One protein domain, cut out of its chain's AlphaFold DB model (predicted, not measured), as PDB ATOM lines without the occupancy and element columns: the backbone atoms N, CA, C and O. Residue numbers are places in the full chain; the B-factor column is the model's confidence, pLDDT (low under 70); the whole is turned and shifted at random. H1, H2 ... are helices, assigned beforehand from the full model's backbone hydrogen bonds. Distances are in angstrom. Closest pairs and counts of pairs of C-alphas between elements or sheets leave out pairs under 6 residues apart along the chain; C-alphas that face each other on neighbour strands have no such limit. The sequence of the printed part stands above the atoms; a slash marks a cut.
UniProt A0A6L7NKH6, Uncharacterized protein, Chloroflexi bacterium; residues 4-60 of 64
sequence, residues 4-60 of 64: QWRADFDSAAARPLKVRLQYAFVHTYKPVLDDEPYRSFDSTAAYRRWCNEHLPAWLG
ATOM      1  N   GLN A   4     230.616 232.328 131.920       85.81
ATOM      2  CA  GLN A   4     231.144 231.306 130.999       85.81
ATOM      3  C   GLN A   4     230.080 230.712 130.058       85.81
ATOM      4  O   GLN A   4     230.337 230.526 128.870       85.81
ATOM      5  N   TRP A   5     228.851 230.517 130.545       84.25
ATOM      6  CA  TRP A   5     227.736 230.021 129.732       84.25
ATOM      7  C   TRP A   5     227.451 230.885 128.489       84.25
ATOM      8  O   TRP A   5     227.006 230.366 127.468       84.25
ATOM      9  N   ARG A   6     227.702 232.200 128.552       85.94
ATOM     10  CA  ARG A   6     227.500 233.127 127.432       85.94
ATOM     11  C   ARG A   6     228.572 232.936 126.366       85.94
ATOM     12  O   ARG A   6     228.237 232.891 125.189       85.94
ATOM     13  N   ALA A   7     229.826 232.747 126.771       89.31
ATOM     14  CA  ALA A   7     230.907 232.423 125.842       89.31
ATOM     15  C   ALA A   7     230.671 231.062 125.158       89.31
ATOM     16  O   ALA A   7     230.864 230.928 123.948       89.31
ATOM     17  N   ASP A   8     230.180 230.071 125.908       86.62
ATOM     18  CA  ASP A   8     229.804 228.763 125.360       86.62
ATOM     19  C   ASP A   8     228.635 228.882 124.365       86.62
ATOM     20  O   ASP A   8     228.645 228.246 123.304       86.62
ATOM     21  N   PHE A   9     227.652 229.737 124.672       88.00
ATOM     22  CA  PHE A   9     226.531 230.041 123.783       88.00
ATOM     23  C   PHE A   9     226.999 230.704 122.479       88.00
ATOM     24  O   PHE A   9     226.618 230.257 121.395       88.00
ATOM     25  N   ASP A  10     227.864 231.718 122.564       88.44
ATOM     26  CA  ASP A  10     228.399 232.431 121.400       88.44
ATOM     27  C   ASP A  10     229.226 231.496 120.500       88.44
ATOM     28  O   ASP A  10     229.071 231.487 119.275       88.44
ATOM     29  N   SER A  11     230.036 230.622 121.104       90.06
ATOM     30  CA  SER A  11     230.790 229.583 120.393       90.06
ATOM     31  C   SER A  11     229.868 228.596 119.665       90.06
ATOM     32  O   SER A  11     230.090 228.247 118.500       90.06
ATOM     33  N   ALA A  12     228.774 228.174 120.304       88.69
ATOM     34  CA  ALA A  12     227.779 227.322 119.665       88.69
ATOM     35  C   ALA A  12     227.036 228.019 118.517       88.69
ATOM     36  O   ALA A  12     226.746 227.384 117.497       88.69
ATOM     37  N   ALA A  13     226.752 229.314 118.653       88.19
ATOM     38  CA  ALA A  13     226.069 230.106 117.636       88.19
ATOM     39  C   ALA A  13     226.899 230.277 116.348       88.19
ATOM     40  O   ALA A  13     226.308 230.430 115.272       88.19
ATOM     41  N   ALA A  14     228.233 230.191 116.451       90.62
ATOM     42  CA  ALA A  14     229.182 230.269 115.338       90.62
ATOM     43  C   ALA A  14     229.303 228.971 114.504       90.62
ATOM     44  O   ALA A  14     229.981 228.955 113.475       90.62
ATOM     45  N   ARG A  15     228.653 227.869 114.912       91.31
ATOM     46  CA  ARG A  15     228.674 226.592 114.172       91.31
ATOM     47  C   ARG A  15     227.955 226.703 112.815       91.31
ATOM     48  O   ARG A  15     227.025 227.502 112.680       91.31
ATOM     49  N   PRO A  16     228.296 225.854 111.819       94.31
ATOM     50  CA  PRO A  16     227.592 225.817 110.536       94.31
ATOM     51  C   PRO A  16     226.076 225.673 110.706       94.31
ATOM     52  O   PRO A  16     225.620 224.910 111.557       94.31
ATOM     53  N   LEU A  17     225.288 226.351 109.860       90.00
ATOM     54  CA  LEU A  17     223.830 226.475 110.015       90.00
ATOM     55  C   LEU A  17     223.115 225.135 110.242       90.00
ATOM     56  O   LEU A  17     222.270 225.044 111.127       90.00
ATOM     57  N   LYS A  18     223.479 224.089 109.488       93.25
ATOM     58  CA  LYS A  18     222.901 222.746 109.653       93.25
ATOM     59  C   LYS A  18     223.117 222.202 111.068       93.25
ATOM     60  O   LYS A  18     222.177 221.716 111.684       93.25
ATOM     61  N   VAL A  19     224.338 222.328 111.590       91.44
ATOM     62  CA  VAL A  19     224.700 221.889 112.947       91.44
ATOM     63  C   VAL A  19     223.980 222.742 113.982       91.44
ATOM     64  O   VAL A  19     223.447 222.205 114.948       91.44
ATOM     65  N   ARG A  20     223.917 224.062 113.764       89.25
ATOM     66  CA  ARG A  20     223.195 224.971 114.649       89.25
ATOM     67  C   ARG A  20     221.718 224.614 114.724       89.25
ATOM     68  O   ARG A  20     221.221 224.510 115.822       89.25
ATOM     69  N   LEU A  21     221.026 224.374 113.613       86.88
ATOM     70  CA  LEU A  21     219.603 223.999 113.640       86.88
ATOM     71  C   LEU A  21     219.354 222.665 114.357       86.88
ATOM     72  O   LEU A  21     218.334 222.507 115.015       86.88
ATOM     73  N   GLN A  22     220.287 221.722 114.238       90.19
ATOM     74  CA  GLN A  22     220.142 220.381 114.800       90.19
ATOM     75  C   GLN A  22     220.456 220.324 116.305       90.19
ATOM     76  O   GLN A  22     219.886 219.500 117.015       90.19
ATOM     77  N   TYR A  23     221.331 221.211 116.790       86.62
ATOM     78  CA  TYR A  23     221.788 221.277 118.184       86.62
ATOM     79  C   TYR A  23     221.673 222.692 118.768       86.62
ATOM     80  O   TYR A  23     222.536 223.124 119.535       86.62
ATOM     81  N   ALA A  24     220.658 223.449 118.345       72.38
ATOM     82  CA  ALA A  24     220.478 224.836 118.761       72.38
ATOM     83  C   ALA A  24     220.168 224.923 120.251       72.38
ATOM     84  O   ALA A  24     219.454 224.096 120.818       72.38
ATOM     85  N   PHE A  25     220.632 226.015 120.844       75.50
ATOM     86  CA  PHE A  25     220.218 226.471 122.159       75.50
ATOM     87  C   PHE A  25     219.351 227.719 121.976       75.50
ATOM     88  O   PHE A  25     219.621 228.541 121.099       75.50
ATOM     89  N   VAL A  26     218.315 227.874 122.801       79.19
ATOM     90  CA  VAL A  26     217.482 229.082 122.822       79.19
ATOM     91  C   VAL A  26     217.840 229.885 124.062       79.19
ATOM     92  O   VAL A  26     217.595 229.437 125.182       79.19
ATOM     93  N   HIS A  27     218.404 231.073 123.855       80.81
ATOM     94  CA  HIS A  27     218.544 232.066 124.909       80.81
ATOM     95  C   HIS A  27     217.312 232.970 124.886       80.81
ATOM     96  O   HIS A  27     217.207 233.887 124.072       80.81
ATOM     97  N   THR A  28     216.366 232.669 125.767       86.56
ATOM     98  CA  THR A  28     215.170 233.475 126.001       86.56
ATOM     99  C   THR A  28     214.992 233.650 127.494       86.56
ATOM    100  O   THR A  28     215.314 232.738 128.255       86.56
ATOM    101  N   TYR A  29     214.443 234.795 127.877       88.06
ATOM    102  CA  TYR A  29     213.951 235.004 129.226       88.06
ATOM    103  C   TYR A  29     212.746 234.089 129.484       88.06
ATOM    104  O   TYR A  29     211.840 233.992 128.646       88.06
ATOM    105  N   LYS A  30     212.757 233.402 130.621       86.44
ATOM    106  CA  LYS A  30     211.714 232.515 131.127       86.44
ATOM    107  C   LYS A  30     211.266 233.054 132.489       86.44
ATOM    108  O   LYS A  30     211.948 232.802 133.484       86.44
ATOM    109  N   PRO A  31     210.124 233.762 132.552       86.88
ATOM    110  CA  PRO A  31     209.583 234.264 133.807       86.88
ATOM    111  C   PRO A  31     209.489 233.158 134.860       86.88
ATOM    112  O   PRO A  31     209.207 232.000 134.535       86.88
ATOM    113  N   VAL A  32     209.695 233.521 136.124       85.56
ATOM    114  CA  VAL A  32     209.885 232.610 137.268       85.56
ATOM    115  C   VAL A  32     211.205 231.861 137.201       85.56
ATOM    116  O   VAL A  32     211.994 232.035 138.108       85.56
ATOM    117  N   LEU A  33     211.478 231.073 136.158       82.56
ATOM    118  CA  LEU A  33     212.706 230.263 136.075       82.56
ATOM    119  C   LEU A  33     213.988 231.104 136.159       82.56
ATOM    120  O   LEU A  33     214.971 230.650 136.742       82.56
ATOM    121  N   ASP A  34     213.963 232.307 135.588       87.62
ATOM    122  CA  ASP A  34     215.092 233.237 135.624       87.62
ATOM    123  C   ASP A  34     215.026 234.225 136.803       87.62
ATOM    124  O   ASP A  34     216.044 234.826 137.145       87.62
ATOM    125  N   ASP A  35     213.853 234.401 137.425       88.56
ATOM    126  CA  ASP A  35     213.628 235.429 138.454       88.56
ATOM    127  C   ASP A  35     213.672 234.875 139.880       88.56
ATOM    128  O   ASP A  35     214.105 235.563 140.799       88.56
ATOM    129  N   GLU A  36     213.183 233.651 140.081       89.69
ATOM    130  CA  GLU A  36     212.885 233.086 141.394       89.69
ATOM    131  C   GLU A  36     213.167 231.572 141.430       89.69
ATOM    132  O   GLU A  36     212.929 230.864 140.452       89.69
ATOM    133  N   PRO A  37     213.595 230.999 142.569       89.00
ATOM    134  CA  PRO A  37     213.866 229.561 142.654       89.00
ATOM    135  C   PRO A  37     212.624 228.685 142.426       89.00
ATOM    136  O   PRO A  37     212.729 227.573 141.910       89.00
ATOM    137  N   TYR A  38     211.454 229.160 142.859       89.00
ATOM    138  CA  TYR A  38     210.165 228.505 142.650       89.00
ATOM    139  C   TYR A  38     209.010 229.484 142.886       89.00
ATOM    140  O   TYR A  38     209.171 230.540 143.497       89.00
ATOM    141  N   ARG A  39     207.810 229.088 142.456       90.69
ATOM    142  CA  ARG A  39     206.551 229.752 142.803       90.69
ATOM    143  C   ARG A  39     205.485 228.706 143.113       90.69
ATOM    144  O   ARG A  39     205.358 227.724 142.386       90.69
ATOM    145  N   SER A  40     204.720 228.924 144.178       94.12
ATOM    146  CA  SER A  40     203.598 228.075 144.592       94.12
ATOM    147  C   SER A  40     202.302 228.883 144.694       94.12
ATOM    148  O   SER A  40     202.322 230.113 144.750       94.12
ATOM    149  N   PHE A  41     201.166 228.183 144.682       95.81
ATOM    150  CA  PHE A  41     199.829 228.771 144.758       95.81
ATOM    151  C   PHE A  41     198.943 227.932 145.679       95.81
ATOM    152  O   PHE A  41     199.024 226.706 145.655       95.81
ATOM    153  N   ASP A  42     198.033 228.582 146.405       97.75
ATOM    154  CA  ASP A  42     197.089 227.904 147.310       97.75
ATOM    155  C   ASP A  42     195.969 227.152 146.574       97.75
ATOM    156  O   ASP A  42     195.215 226.383 147.166       97.75
ATOM    157  N   SER A  43     195.812 227.385 145.266       97.88
ATOM    158  CA  SER A  43     194.841 226.672 144.437       97.88
ATOM    159  C   SER A  43     195.229 226.659 142.963       97.88
ATOM    160  O   SER A  43     195.886 227.572 142.453       97.88
ATOM    161  N   THR A  44     194.712 225.671 142.234       96.19
ATOM    162  CA  THR A  44     194.852 225.581 140.774       96.19
ATOM    163  C   THR A  44     194.228 226.779 140.054       96.19
ATOM    164  O   THR A  44     194.730 227.204 139.017       96.19
ATOM    165  N   ALA A  45     193.149 227.357 140.592       97.06
ATOM    166  CA  ALA A  45     192.515 228.541 140.011       97.06
ATOM    167  C   ALA A  45     193.414 229.784 140.118       97.06
ATOM    168  O   ALA A  45     193.501 230.561 139.167       97.06
ATOM    169  N   ALA A  46     194.108 229.955 141.251       97.38
ATOM    170  CA  ALA A  46     195.093 231.021 141.425       97.38
ATOM    171  C   ALA A  46     196.295 230.843 140.485       97.38
ATOM    172  O   ALA A  46     196.691 231.806 139.833       97.38
ATOM    173  N   TYR A  47     196.797 229.612 140.347       94.88
ATOM    174  CA  TYR A  47     197.845 229.268 139.382       94.88
ATOM    175  C   TYR A  47     197.459 229.649 137.943       94.88
ATOM    176  O   TYR A  47     198.179 230.405 137.296       94.88
ATOM    177  N   ARG A  48     196.290 229.201 137.456       95.12
ATOM    178  CA  ARG A  48     195.842 229.469 136.075       95.12
ATOM    179  C   ARG A  48     195.678 230.958 135.785       95.12
ATOM    180  O   ARG A  48     196.117 231.425 134.740       95.12
ATOM    181  N   ARG A  49     195.070 231.705 136.713       96.50
ATOM    182  CA  ARG A  49     194.933 233.163 136.586       96.50
ATOM    183  C   ARG A  49     196.298 233.831 136.469       96.50
ATOM    184  O   ARG A  49     196.506 234.619 135.556       96.50
ATOM    185  N   TRP A  50     197.231 233.464 137.345       94.94
ATOM    186  CA  TRP A  50     198.576 234.023 137.307       94.94
ATOM    187  C   TRP A  50     199.284 233.710 135.982       94.94
ATOM    188  O   TRP A  50     199.848 234.620 135.379       94.94
ATOM    189  N   CYS A  51     199.193 232.469 135.487       94.12
ATOM    190  CA  CYS A  51     199.741 232.091 134.184       94.12
ATOM    191  C   CYS A  51     199.166 232.934 133.040       94.12
ATOM    192  O   CYS A  51     199.936 233.420 132.222       94.12
ATOM    193  N   ASN A  52     197.851 233.157 133.009       94.50
ATOM    194  CA  ASN A  52     197.207 233.955 131.962       94.50
ATOM    195  C   ASN A  52     197.602 235.441 132.002       94.50
ATOM    196  O   ASN A  52     197.652 236.092 130.964       94.50
ATOM    197  N   GLU A  53     197.861 235.987 133.191       93.94
ATOM    198  CA  GLU A  53     198.175 237.409 133.375       93.94
ATOM    199  C   GLU A  53     199.673 237.727 133.221       93.94
ATOM    200  O   GLU A  53     200.020 238.832 132.811       93.94
ATOM    201  N   HIS A  54     200.560 236.785 133.563       91.94
ATOM    202  CA  HIS A  54     201.994 237.062 133.730       91.94
ATOM    203  C   HIS A  54     202.904 236.256 132.804       91.94
ATOM    204  O   HIS A  54     204.051 236.655 132.596       91.94
ATOM    205  N   LEU A  55     202.444 235.118 132.270       91.81
ATOM    206  CA  LEU A  55     203.275 234.304 131.390       91.81
ATOM    207  C   LEU A  55     202.984 234.609 129.922       91.81
ATOM    208  O   LEU A  55     201.827 234.695 129.517       91.81
ATOM    209  N   PRO A  56     204.027 234.724 129.088       90.62
ATOM    210  CA  PRO A  56     203.830 234.846 127.658       90.62
ATOM    211  C   PRO A  56     203.239 233.558 127.068       90.62
ATOM    212  O   PRO A  56     203.619 232.448 127.447       90.62
ATOM    213  N   ALA A  57     202.362 233.713 126.073       90.06
ATOM    214  CA  ALA A  57     201.622 232.611 125.452       90.06
ATOM    215  C   ALA A  57     202.519 231.480 124.914       90.06
ATOM    216  O   ALA A  57     202.165 230.309 125.015       90.06
ATOM    217  N   TRP A  58     203.716 231.802 124.408       89.00
ATOM    218  CA  TRP A  58     204.651 230.811 123.859       89.00
ATOM    219  C   TRP A  58     205.159 229.789 124.889       89.00
ATOM    220  O   TRP A  58     205.687 228.753 124.490       89.00
ATOM    221  N   LEU A  59     205.004 230.046 126.194       90.31
ATOM    222  CA  LEU A  59     205.326 229.068 127.237       90.31
ATOM    223  C   LEU A  59     204.255 227.981 127.406       90.31
ATOM    224  O   LEU A  59     204.538 226.967 128.037       90.31
ATOM    225  N   GLY A  60     203.041 228.174 126.882       90.12
ATOM    226  CA  GLY A  60     201.986 227.153 126.887       90.12
ATOM    227  C   GLY A  60     201.346 226.859 128.250       90.12
ATOM    228  O   GLY A  60     200.652 225.857 128.389       90.12
TER     229      GLY A  60
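AT A GLANCE: This is residues 4 to 60 of the 64 residues of an uncharacterized protein of Chloroflexi bacterium (UniProt A0A6L7NKH6). Two separate helical ends are joined by a long, winding strap: at one end H1 and H2 make a loose corner, at the other H3 stands with no helix touching it, and residues 23 to 43 run between them with no named element. There is no common core, and residues 33 to 38 stick out from the strap. The printed part has 57 residues with three named helices, H1, H2 and H3 in that order, and no named strand; the class is all helix, though under half of the residues, 27 of 57, are in named elements. The whole is extended, with a radius of gyration of the C-alphas of 16.3 A, and it is a rod in outline, spanning 47 by 23 by 13 A.

IN THESE COORDINATES: The printed part begins with H1, residues 4 to 13, whose first C-alpha, that of Gln 4, is at (231.144, 231.306, 130.999); from first to last C-alpha it measures 14.3 A. H2, residues 17 to 22, measures 8.6 A and begins with C-alpha 17 at (223.830, 226.475, 110.015). H3, residues 44 to 54, is the longest helix with 11 residues and 15.2 A, and its last C-alpha, that of His 54, is at (201.994, 237.062, 133.730). Residues 57 to 59 are a short helical run that bears no name.

HOW THE PARTS SIT: H1 and H2 are close but not clearly touching, with 2 pairs of C-alphas within 8 A. Their closest C-alphas, those of Ala 13 and Arg 20, are 6.6 A apart. Their lines stand at a steep tilt of 63 degrees, they run opposite ways, and their centres are 15.0 A apart. H1 and H3 are apart, and H2 and H3 are apart too, with no C-alpha of the one within 8 A of the other. In H1, H2 and H3 every pair of O i and N i+4 is within hydrogen-bond range.

THE WHOLE: The two C-alphas farthest apart, those of Pro 16 and Asp 42, are 47.8 A apart, while those of the first and last printed residues, Gln 4 and Gly 60, are 29.7 A apart. The link from H1 to H2 is tight, with 3 residues, and the link from H2 to H3 is long, with 21 residues. Within that long link residues 33 to 38 stand free. The printed part has no cut. The mean pLDDT of the printed part is 89.7, and no printed residue is under 70.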